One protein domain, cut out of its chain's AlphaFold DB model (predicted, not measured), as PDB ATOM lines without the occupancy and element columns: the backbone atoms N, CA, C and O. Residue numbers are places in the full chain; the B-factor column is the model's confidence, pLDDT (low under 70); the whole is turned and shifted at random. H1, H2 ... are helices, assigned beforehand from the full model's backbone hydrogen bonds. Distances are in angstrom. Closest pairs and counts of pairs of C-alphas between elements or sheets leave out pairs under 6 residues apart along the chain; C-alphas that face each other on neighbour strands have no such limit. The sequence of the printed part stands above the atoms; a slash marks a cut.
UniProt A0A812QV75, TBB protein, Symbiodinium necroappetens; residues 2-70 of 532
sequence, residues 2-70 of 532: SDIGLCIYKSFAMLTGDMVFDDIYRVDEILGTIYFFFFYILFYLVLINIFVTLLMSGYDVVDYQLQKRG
ATOM      1  N   SER A   2     -49.244 -31.670  34.584       54.03
ATOM      2  CA  SER A   2     -47.909 -31.481  34.005       54.03
ATOM      3  C   SER A   2     -46.850 -31.716  35.080       54.03
ATOM      4  O   SER A   2     -46.735 -30.912  36.005       54.03
ATOM      5  N   ASP A   3     -46.116 -32.820  34.984       70.88
ATOM      6  CA  ASP A   3     -44.961 -33.065  35.842       70.88
ATOM      7  C   ASP A   3     -43.735 -32.378  35.226       70.88
ATOM      8  O   ASP A   3     -43.389 -32.612  34.062       70.88
ATOM      9  N   ILE A   4     -43.099 -31.488  35.987       69.94
ATOM     10  CA  ILE A   4     -41.933 -30.720  35.538       69.94
ATOM     11  C   ILE A   4     -40.775 -31.662  35.176       69.94
ATOM     12  O   ILE A   4     -40.027 -31.382  34.240       69.94
ATOM     13  N   GLY A   5     -40.681 -32.816  35.854       68.25
ATOM     14  CA  GLY A   5     -39.673 -33.837  35.568       68.25
ATOM     15  C   GLY A   5     -39.837 -34.455  34.179       68.25
ATOM     16  O   GLY A   5     -38.849 -34.669  33.478       68.25
ATOM     17  N   LEU A   6     -41.080 -34.657  33.730       68.19
ATOM     18  CA  LEU A   6     -41.373 -35.195  32.400       68.19
ATOM     19  C   LEU A   6     -41.053 -34.179  31.293       68.19
ATOM     20  O   LEU A   6     -40.572 -34.568  30.231       68.19
ATOM     21  N   CYS A   7     -41.272 -32.886  31.554       68.25
ATOM     22  CA  CYS A   7     -40.929 -31.816  30.613       68.25
ATOM     23  C   CYS A   7     -39.411 -31.734  30.404       68.25
ATOM     24  O   CYS A   7     -38.951 -31.735  29.268       68.25
ATOM     25  N   ILE A   8     -38.631 -31.752  31.493       74.75
ATOM     26  CA  ILE A   8     -37.161 -31.730  31.427       74.75
ATOM     27  C   ILE A   8     -36.632 -32.968  30.693       74.75
ATOM     28  O   ILE A   8     -35.769 -32.845  29.825       74.75
ATOM     29  N   TYR A   9     -37.172 -34.152  30.993       77.88
ATOM     30  CA  TYR A   9     -36.773 -35.391  30.329       77.88
ATOM     31  C   TYR A   9     -37.069 -35.375  28.821       77.88
ATOM     32  O   TYR A   9     -36.214 -35.759  28.027       77.88
ATOM     33  N   LYS A  10     -38.244 -34.883  28.403       72.94
ATOM     34  CA  LYS A  10     -38.616 -34.789  26.982       72.94
ATOM     35  C   LYS A  10     -37.797 -33.743  26.221       72.94
ATOM     36  O   LYS A  10     -37.369 -34.025  25.107       72.94
ATOM     37  N   SER A  11     -37.492 -32.596  26.833       74.50
ATOM     38  CA  SER A  11     -36.562 -31.613  26.256       74.50
ATOM     39  C   SER A  11     -35.134 -32.163  26.146       74.50
ATOM     40  O   SER A  11     -34.427 -31.840  25.199       74.50
ATOM     41  N   PHE A  12     -34.699 -33.016  27.079       75.81
ATOM     42  CA  PHE A  12     -33.398 -33.685  26.996       75.81
ATOM     43  C   PHE A  12     -33.367 -34.772  25.906       75.81
ATOM     44  O   PHE A  12     -32.413 -34.830  25.136       75.81
ATOM     45  N   ALA A  13     -34.424 -35.580  25.775       70.75
ATOM     46  CA  ALA A  13     -34.542 -36.594  24.720       70.75
ATOM     47  C   ALA A  13     -34.499 -35.981  23.302       70.75
ATOM     48  O   ALA A  13     -33.887 -36.535  22.386       70.75
ATOM     49  N   MET A  14     -35.060 -34.780  23.153       74.88
ATOM     50  CA  MET A  14     -34.997 -33.981  21.929       74.88
ATOM     51  C   MET A  14     -33.557 -33.589  21.544       74.88
ATOM     52  O   MET A  14     -33.212 -33.568  20.363       74.88
ATOM     53  N   LEU A  15     -32.672 -33.363  22.522       74.56
ATOM     54  CA  LEU A  15     -31.245 -33.115  22.266       74.56
ATOM     55  C   LEU A  15     -30.502 -34.373  21.805       74.56
ATOM     56  O   LEU A  15     -29.543 -34.271  21.048       74.56
ATOM     57  N   THR A  16     -30.950 -35.557  22.230       70.94
ATOM     58  CA  THR A  16     -30.373 -36.846  21.812       70.94
ATOM     59  C   THR A  16     -30.878 -37.339  20.451       70.94
ATOM     60  O   THR A  16     -30.469 -38.408  20.008       70.94
ATOM     61  N   GLY A  17     -31.730 -36.559  19.772       62.53
ATOM     62  CA  GLY A  17     -32.222 -36.846  18.420       62.53
ATOM     63  C   GLY A  17     -33.594 -37.521  18.350       62.53
ATOM     64  O   GLY A  17     -34.029 -37.871  17.256       62.53
ATOM     65  N   ASP A  18     -34.294 -37.688  19.477       69.44
ATOM     66  CA  ASP A  18     -35.673 -38.188  19.480       69.44
ATOM     67  C   ASP A  18     -36.634 -37.053  19.078       69.44
ATOM     68  O   ASP A  18     -36.855 -36.093  19.823       69.44
ATOM     69  N   MET A  19     -37.152 -37.117  17.849       66.44
ATOM     70  CA  MET A  19     -37.926 -36.048  17.211       66.44
ATOM     71  C   MET A  19     -39.395 -36.085  17.659       66.44
ATOM     72  O   MET A  19     -40.272 -36.572  16.952       66.44
ATOM     73  N   VAL A  20     -39.683 -35.520  18.833       66.06
ATOM     74  CA  VAL A  20     -41.031 -35.480  19.441       66.06
ATOM     75  C   VAL A  20     -41.869 -34.297  18.904       66.06
ATOM     76  O   VAL A  20     -42.542 -33.593  19.655       66.06
ATOM     77  N   PHE A  21     -41.799 -34.015  17.597       71.62
ATOM     78  CA  PHE A  21     -42.495 -32.864  16.995       71.62
ATOM     79  C   PHE A  21     -44.017 -33.055  16.987       71.62
ATOM     80  O   PHE A  21     -44.747 -32.172  17.435       71.62
ATOM     81  N   ASP A  22     -44.494 -34.226  16.559       70.62
ATOM     82  CA  ASP A  22     -45.928 -34.508  16.408       70.62
ATOM     83  C   ASP A  22     -46.690 -34.448  17.737       70.62
ATOM     84  O   ASP A  22     -47.820 -33.958  17.797       70.62
ATOM     85  N   ASP A  23     -46.068 -34.904  18.824       73.00
ATOM     86  CA  ASP A  23     -46.685 -34.879  20.152       73.00
ATOM     87  C   ASP A  23     -46.772 -33.451  20.710       73.00
ATOM     88  O   ASP A  23     -47.764 -33.097  21.346       73.00
ATOM     89  N   ILE A  24     -45.764 -32.611  20.450       73.31
ATOM     90  CA  ILE A  24     -45.738 -31.203  20.873       73.31
ATOM     91  C   ILE A  24     -46.733 -30.377  20.042       73.31
ATOM     92  O   ILE A  24     -47.485 -29.572  20.596       73.31
ATOM     93  N   TYR A  25     -46.793 -30.637  18.735       74.56
ATOM     94  CA  TYR A  25     -47.727 -30.016  17.797       74.56
ATOM     95  C   TYR A  25     -49.190 -30.336  18.138       74.56
ATOM     96  O   TYR A  25     -50.055 -29.467  18.057       74.56
ATOM     97  N   ARG A  26     -49.478 -31.562  18.601       74.00
ATOM     98  CA  ARG A  26     -50.826 -31.977  19.032       74.00
ATOM     99  C   ARG A  26     -51.327 -31.281  20.298       74.00
ATOM    100  O   ARG A  26     -52.539 -31.208  20.492       74.00
ATOM    101  N   VAL A  27     -50.431 -30.833  21.177       73.94
ATOM    102  CA  VAL A  27     -50.803 -30.191  22.449       73.94
ATOM    103  C   VAL A  27     -51.067 -28.701  22.256       73.94
ATOM    104  O   VAL A  27     -52.071 -28.194  22.755       73.94
ATOM    105  N   ASP A  28     -50.187 -28.007  21.535       72.50
ATOM    106  CA  ASP A  28     -50.385 -26.615  21.134       72.50
ATOM    107  C   ASP A  28     -49.676 -26.368  19.802       72.50
ATOM    108  O   ASP A  28     -48.447 -26.326  19.725       72.50
ATOM    109  N   GLU A  29     -50.470 -26.199  18.750       77.19
ATOM    110  CA  GLU A  29     -49.995 -26.086  17.373       77.19
ATOM    111  C   GLU A  29     -49.022 -24.911  17.181       77.19
ATOM    112  O   GLU A  29     -48.046 -24.992  16.433       77.19
ATOM    113  N   ILE A  30     -49.265 -23.810  17.893       66.88
ATOM    114  CA  ILE A  30     -48.542 -22.551  17.708       66.88
ATOM    115  C   ILE A  30     -47.366 -22.492  18.677       66.88
ATOM    116  O   ILE A  30     -46.219 -22.311  18.258       66.88
ATOM    117  N   LEU A  31     -47.629 -22.658  19.975       68.31
ATOM    118  CA  LEU A  31     -46.586 -22.570  20.993       68.31
ATOM    119  C   LEU A  31     -45.613 -23.746  20.891       68.31
ATOM    120  O   LEU A  31     -44.418 -23.558  21.103       68.31
ATOM    121  N   GLY A  32     -46.105 -24.929  20.521       74.69
ATOM    122  CA  GLY A  32     -45.297 -26.122  20.318       74.69
ATOM    123  C   GLY A  32     -44.311 -25.972  19.163       74.69
ATOM    124  O   GLY A  32     -43.126 -26.255  19.328       74.69
ATOM    125  N   THR A  33     -44.765 -25.425  18.032       75.31
ATOM    126  CA  THR A  33     -43.907 -25.156  16.869       75.31
ATOM    127  C   THR A  33     -42.838 -24.109  17.193       75.31
ATOM    128  O   THR A  33     -41.655 -24.319  16.923       75.31
ATOM    129  N   ILE A  34     -43.220 -23.000  17.839       74.06
ATOM    130  CA  ILE A  34     -42.277 -21.942  18.237       74.06
ATOM    131  C   ILE A  34     -41.251 -22.477  19.241       74.06
ATOM    132  O   ILE A  34     -40.053 -22.252  19.070       74.06
ATOM    133  N   TYR A  35     -41.704 -23.197  20.269       80.00
ATOM    134  CA  TYR A  35     -40.829 -23.786  21.278       80.00
ATOM    135  C   TYR A  35     -39.851 -24.778  20.648       80.00
ATOM    136  O   TYR A  35     -38.662 -24.717  20.946       80.00
ATOM    137  N   PHE A  36     -40.322 -25.629  19.732       80.75
ATOM    138  CA  PHE A  36     -39.498 -26.652  19.101       80.75
ATOM    139  C   PHE A  36     -38.340 -26.050  18.295       80.75
ATOM    140  O   PHE A  36     -37.178 -26.385  18.529       80.75
ATOM    141  N   PHE A  37     -38.639 -25.114  17.387       79.00
ATOM    142  CA  PHE A  37     -37.614 -24.488  16.548       79.00
ATOM    143  C   PHE A  37     -36.695 -23.562  17.343       79.00
ATOM    144  O   PHE A  37     -35.483 -23.582  17.140       79.00
ATOM    145  N   PHE A  38     -37.237 -22.782  18.281       81.19
ATOM    146  CA  PHE A  38     -36.422 -21.904  19.119       81.19
ATOM    147  C   PHE A  38     -35.463 -22.701  20.011       81.19
ATOM    148  O   PHE A  38     -34.289 -22.348  20.121       81.19
ATOM    149  N   PHE A  39     -35.937 -23.801  20.603       81.69
ATOM    150  CA  PHE A  39     -35.117 -24.692  21.417       81.69
ATOM    151  C   PHE A  39     -33.994 -25.329  20.589       81.69
ATOM    152  O   PHE A  39     -32.837 -25.268  21.006       81.69
ATOM    153  N   TYR A  40     -34.295 -25.852  19.393       80.69
ATOM    154  CA  TYR A  40     -33.280 -26.438  18.510       80.69
ATOM    155  C   TYR A  40     -32.239 -25.420  18.041       80.69
ATOM    156  O   TYR A  40     -31.048 -25.710  18.107       80.69
ATOM    157  N   ILE A  41     -32.653 -24.227  17.605       77.81
ATOM    158  CA  ILE A  41     -31.728 -23.187  17.130       77.81
ATOM    159  C   ILE A  41     -30.805 -22.730  18.265       77.81
ATOM    160  O   ILE A  41     -29.592 -22.631  18.078       77.81
ATOM    161  N   LEU A  42     -31.357 -22.483  19.456       80.94
ATOM    162  CA  LEU A  42     -30.577 -22.037  20.609       80.94
ATOM    163  C   LEU A  42     -29.573 -23.108  21.046       80.94
ATOM    164  O   LEU A  42     -28.400 -22.798  21.245       80.94
ATOM    165  N   PHE A  43     -29.998 -24.369  21.151       78.19
ATOM    166  CA  PHE A  43     -29.090 -25.453  21.529       78.19
ATOM    167  C   PHE A  43     -28.062 -25.771  20.448       78.19
ATOM    168  O   PHE A  43     -26.917 -26.054  20.784       78.19
ATOM    169  N   TYR A  44     -28.416 -25.661  19.168       77.31
ATOM    170  CA  TYR A  44     -27.464 -25.808  18.072       77.31
ATOM    171  C   TYR A  44     -26.362 -24.743  18.132       77.31
ATOM    172  O   TYR A  44     -25.184 -25.073  18.025       77.31
ATOM    173  N   LEU A  45     -26.718 -23.481  18.405       74.25
ATOM    174  CA  LEU A  45     -25.740 -22.408  18.619       74.25
ATOM    175  C   LEU A  45     -24.839 -22.684  19.828       74.25
ATOM    176  O   LEU A  45     -23.630 -22.477  19.755       74.25
ATOM    177  N   VAL A  46     -25.403 -23.179  20.933       81.00
ATOM    178  CA  VAL A  46     -24.618 -23.565  22.115       81.00
ATOM    179  C   VAL A  46     -23.669 -24.722  21.790       81.00
ATOM    180  O   VAL A  46     -22.497 -24.653  22.152       81.00
ATOM    181  N   LEU A  47     -24.130 -25.749  21.072       75.69
ATOM    182  CA  LEU A  47     -23.311 -26.896  20.681       75.69
ATOM    183  C   LEU A  47     -22.192 -26.506  19.714       75.69
ATOM    184  O   LEU A  47     -21.065 -26.940  19.922       75.69
ATOM    185  N   ILE A  48     -22.457 -25.649  18.722       74.12
ATOM    186  CA  ILE A  48     -21.411 -25.098  17.849       74.12
ATOM    187  C   ILE A  48     -20.393 -24.310  18.664       74.12
ATOM    188  O   ILE A  48     -19.195 -24.514  18.499       74.12
ATOM    189  N   ASN A  49     -20.841 -23.440  19.569       75.88
ATOM    190  CA  ASN A  49     -19.927 -22.638  20.379       75.88
ATOM    191  C   ASN A  49     -19.055 -23.518  21.290       75.88
ATOM    192  O   ASN A  49     -17.856 -23.267  21.423       75.88
ATOM    193  N   ILE A  50     -19.620 -24.579  21.875       79.75
ATOM    194  CA  ILE A  50     -18.870 -25.571  22.660       79.75
ATOM    195  C   ILE A  50     -17.901 -26.351  21.767       79.75
ATOM    196  O   ILE A  50     -16.748 -26.535  22.145       79.75
ATOM    197  N   PHE A  51     -18.336 -26.771  20.580       74.38
ATOM    198  CA  PHE A  51     -17.512 -27.500  19.620       74.38
ATOM    199  C   PHE A  51     -16.307 -26.674  19.161       74.38
ATOM    200  O   PHE A  51     -15.179 -27.149  19.249       74.38
ATOM    201  N   VAL A  52     -16.520 -25.415  18.766       73.81
ATOM    202  CA  VAL A  52     -15.447 -24.482  18.386       73.81
ATOM    203  C   VAL A  52     -14.483 -24.259  19.552       73.81
ATOM    204  O   VAL A  52     -13.270 -24.264  19.360       73.81
ATOM    205  N   THR A  53     -15.002 -24.124  20.775       79.06
ATOM    206  CA  THR A  53     -14.171 -23.950  21.977       79.06
ATOM    207  C   THR A  53     -13.333 -25.196  22.282       79.06
ATOM    208  O   THR A  53     -12.150 -25.077  22.594       79.06
ATOM    209  N   LEU A  54     -13.909 -26.397  22.167       74.94
ATOM    210  CA  LEU A  54     -13.185 -27.662  22.340       74.94
ATOM    211  C   LEU A  54     -12.120 -27.857  21.261       74.94
ATOM    212  O   LEU A  54     -11.030 -28.328  21.568       74.94
ATOM    213  N   LEU A  55     -12.417 -27.467  20.023       72.12
ATOM    214  CA  LEU A  55     -11.475 -27.532  18.910       72.12
ATOM    215  C   LEU A  55     -10.288 -26.590  19.155       72.12
ATOM    216  O   LEU A  55      -9.147 -27.035  19.061       72.12
ATOM    217  N   MET A  56     -10.539 -25.346  19.578       67.62
ATOM    218  CA  MET A  56      -9.485 -24.401  19.984       67.62
ATOM    219  C   MET A  56      -8.645 -24.948  21.141       67.62
ATOM    220  O   MET A  56      -7.424 -24.972  21.056       67.62
ATOM    221  N   SER A  57      -9.281 -25.478  22.190       75.12
ATOM    222  CA  SER A  57      -8.548 -26.069  23.314       75.12
ATOM    223  C   SER A  57      -7.723 -27.292  22.901       75.12
ATOM    224  O   SER A  57      -6.641 -27.501  23.443       75.12
ATOM    225  N   GLY A  58      -8.222 -28.116  21.976       69.94
ATOM    226  CA  GLY A  58      -7.477 -29.244  21.420       69.94
ATOM    227  C   GLY A  58      -6.287 -28.785  20.578       69.94
ATOM    228  O   GLY A  58      -5.210 -29.368  20.674       69.94
ATOM    229  N   TYR A  59      -6.461 -27.706  19.815       67.75
ATOM    230  CA  TYR A  59      -5.405 -27.083  19.025       67.75
ATOM    231  C   TYR A  59      -4.299 -26.499  19.912       67.75
ATOM    232  O   TYR A  59      -3.134 -26.819  19.699       67.75
ATOM    233  N   ASP A  60      -4.646 -25.748  20.959       73.25
ATOM    234  CA  ASP A  60      -3.678 -25.163  21.901       73.25
ATOM    235  C   ASP A  60      -2.807 -26.238  22.577       73.25
ATOM    236  O   ASP A  60      -1.618 -26.038  22.829       73.25
ATOM    237  N   VAL A  61      -3.375 -27.420  22.849       74.12
ATOM    238  CA  VAL A  61      -2.629 -28.563  23.402       74.12
ATOM    239  C   VAL A  61      -1.623 -29.117  22.391       74.12
ATOM    240  O   VAL A  61      -0.505 -29.470  22.776       74.12
ATOM    241  N   VAL A  62      -2.001 -29.204  21.115       69.19
ATOM    242  CA  VAL A  62      -1.109 -29.653  20.036       69.19
ATOM    243  C   VAL A  62      -0.013 -28.617  19.781       69.19
ATOM    244  O   VAL A  62       1.154 -28.994  19.687       69.19
ATOM    245  N   ASP A  63      -0.349 -27.329  19.771       66.69
ATOM    246  CA  ASP A  63       0.605 -26.226  19.633       66.69
ATOM    247  C   ASP A  63       1.633 -26.226  20.778       66.69
ATOM    248  O   ASP A  63       2.844 -26.207  20.549       66.69
ATOM    249  N   TYR A  64       1.179 -26.417  22.022       70.12
ATOM    250  CA  TYR A  64       2.063 -26.589  23.178       70.12
ATOM    251  C   TYR A  64       2.988 -27.815  23.050       70.12
ATOM    252  O   TYR A  64       4.170 -27.757  23.408       70.12
ATOM    253  N   GLN A  65       2.484 -28.941  22.528       68.56
ATOM    254  CA  GLN A  65       3.290 -30.147  22.281       68.56
ATOM    255  C   GLN A  65       4.354 -29.916  21.198       68.56
ATOM    256  O   GLN A  65       5.470 -30.427  21.325       68.56
ATOM    257  N   LEU A  66       4.028 -29.138  20.163       62.84
ATOM    258  CA  LEU A  66       4.943 -28.758  19.086       62.84
ATOM    259  C   LEU A  66       6.025 -27.794  19.589       62.84
ATOM    260  O   LEU A  66       7.212 -28.029  19.353       62.84
ATOM    261  N   GLN A  67       5.651 -26.793  20.387       66.50
ATOM    262  CA  GLN A  67       6.589 -25.843  20.989       66.50
ATOM    263  C   GLN A  67       7.569 -26.538  21.952       66.50
ATOM    264  O   GLN A  67       8.767 -26.248  21.964       66.50
ATOM    265  N   LYS A  68       7.093 -27.538  22.707       71.75
ATOM    266  CA  LYS A  68       7.927 -28.381  23.578       71.75
ATOM    267  C   LYS A  68       8.940 -29.241  22.802       71.75
ATOM    268  O   LYS A  68       9.962 -29.618  23.374       71.75
ATOM    269  N   ARG A  69       8.691 -29.543  21.522       63.25
ATOM    270  CA  ARG A  69       9.614 -30.284  20.637       63.25
ATOM    271  C   ARG A  69      10.689 -29.404  19.980       63.25
ATOM    272  O   ARG A  69      11.521 -29.935  19.254       63.25
ATOM    273  N   GLY A  70      10.740 -28.102  20.280       54.62
ATOM    274  CA  GLY A  70      11.870 -27.232  19.925       54.62
ATOM    275  C   GLY A  70      11.897 -26.728  18.479       54.62
ATOM    276  O   GLY A  70      12.917 -26.190  18.053       54.62
TER     277      GLY A  70
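This is residues 2 to 70 of the 532 residues of the protein "TBB protein" of Symbiodinium necroappetens (UniProt A0A812QV75). One long helix, H3, makes the length of a rod; short H2 folds back on its beginning as a hairpin, and H1 slants away near it. Residues 45 to 70 stick out at one end, residues 2 to 9 on one side. The printed part has 69 residues with helices H1, H2, H3 in that order, no named strand, and is all helix. It is extended, with a radius of gyration of the C-alphas of 19.0 A, spanning 63 by 22 by 16 A.

Find C-alpha 4 at (-41.933, -30.720, 35.538), where H1, residues 4 to 15, begins, 17.2 A long. H2 holds residues 21 to 27, 10.3 A. H3, residues 29 to 68, runs 58.3 A to C-alpha 68 at (7.927, -28.381, 23.578).

Look at H1 and H3: they are close but not clearly touching, the C-alphas of Leu 15 and Tyr 40 closest at 7.9 A, at a steep tilt of 59 degrees, the same way. H1 and H2 are apart. The hairpin H2 and H3 touch, through residues 32 to 36 alone of H3, the C-alphas of Ile 24 and Gly 32 closest at 5.1 A; the tilt of 37 degrees, opposite ways, is only just steep. O i to N i+4 pairs are within hydrogen-bond range in 7 of 8 for H1, 2 of 3 for H2 and 35 of 36 for H3.

The C-alphas of Arg 26 and Gly 70 are farthest apart, 62.9 A. The printed part has no cut, and both links are tight. Mean pLDDT of the printed part is 72.5; 21 residues are under 70, among them 17 to 20.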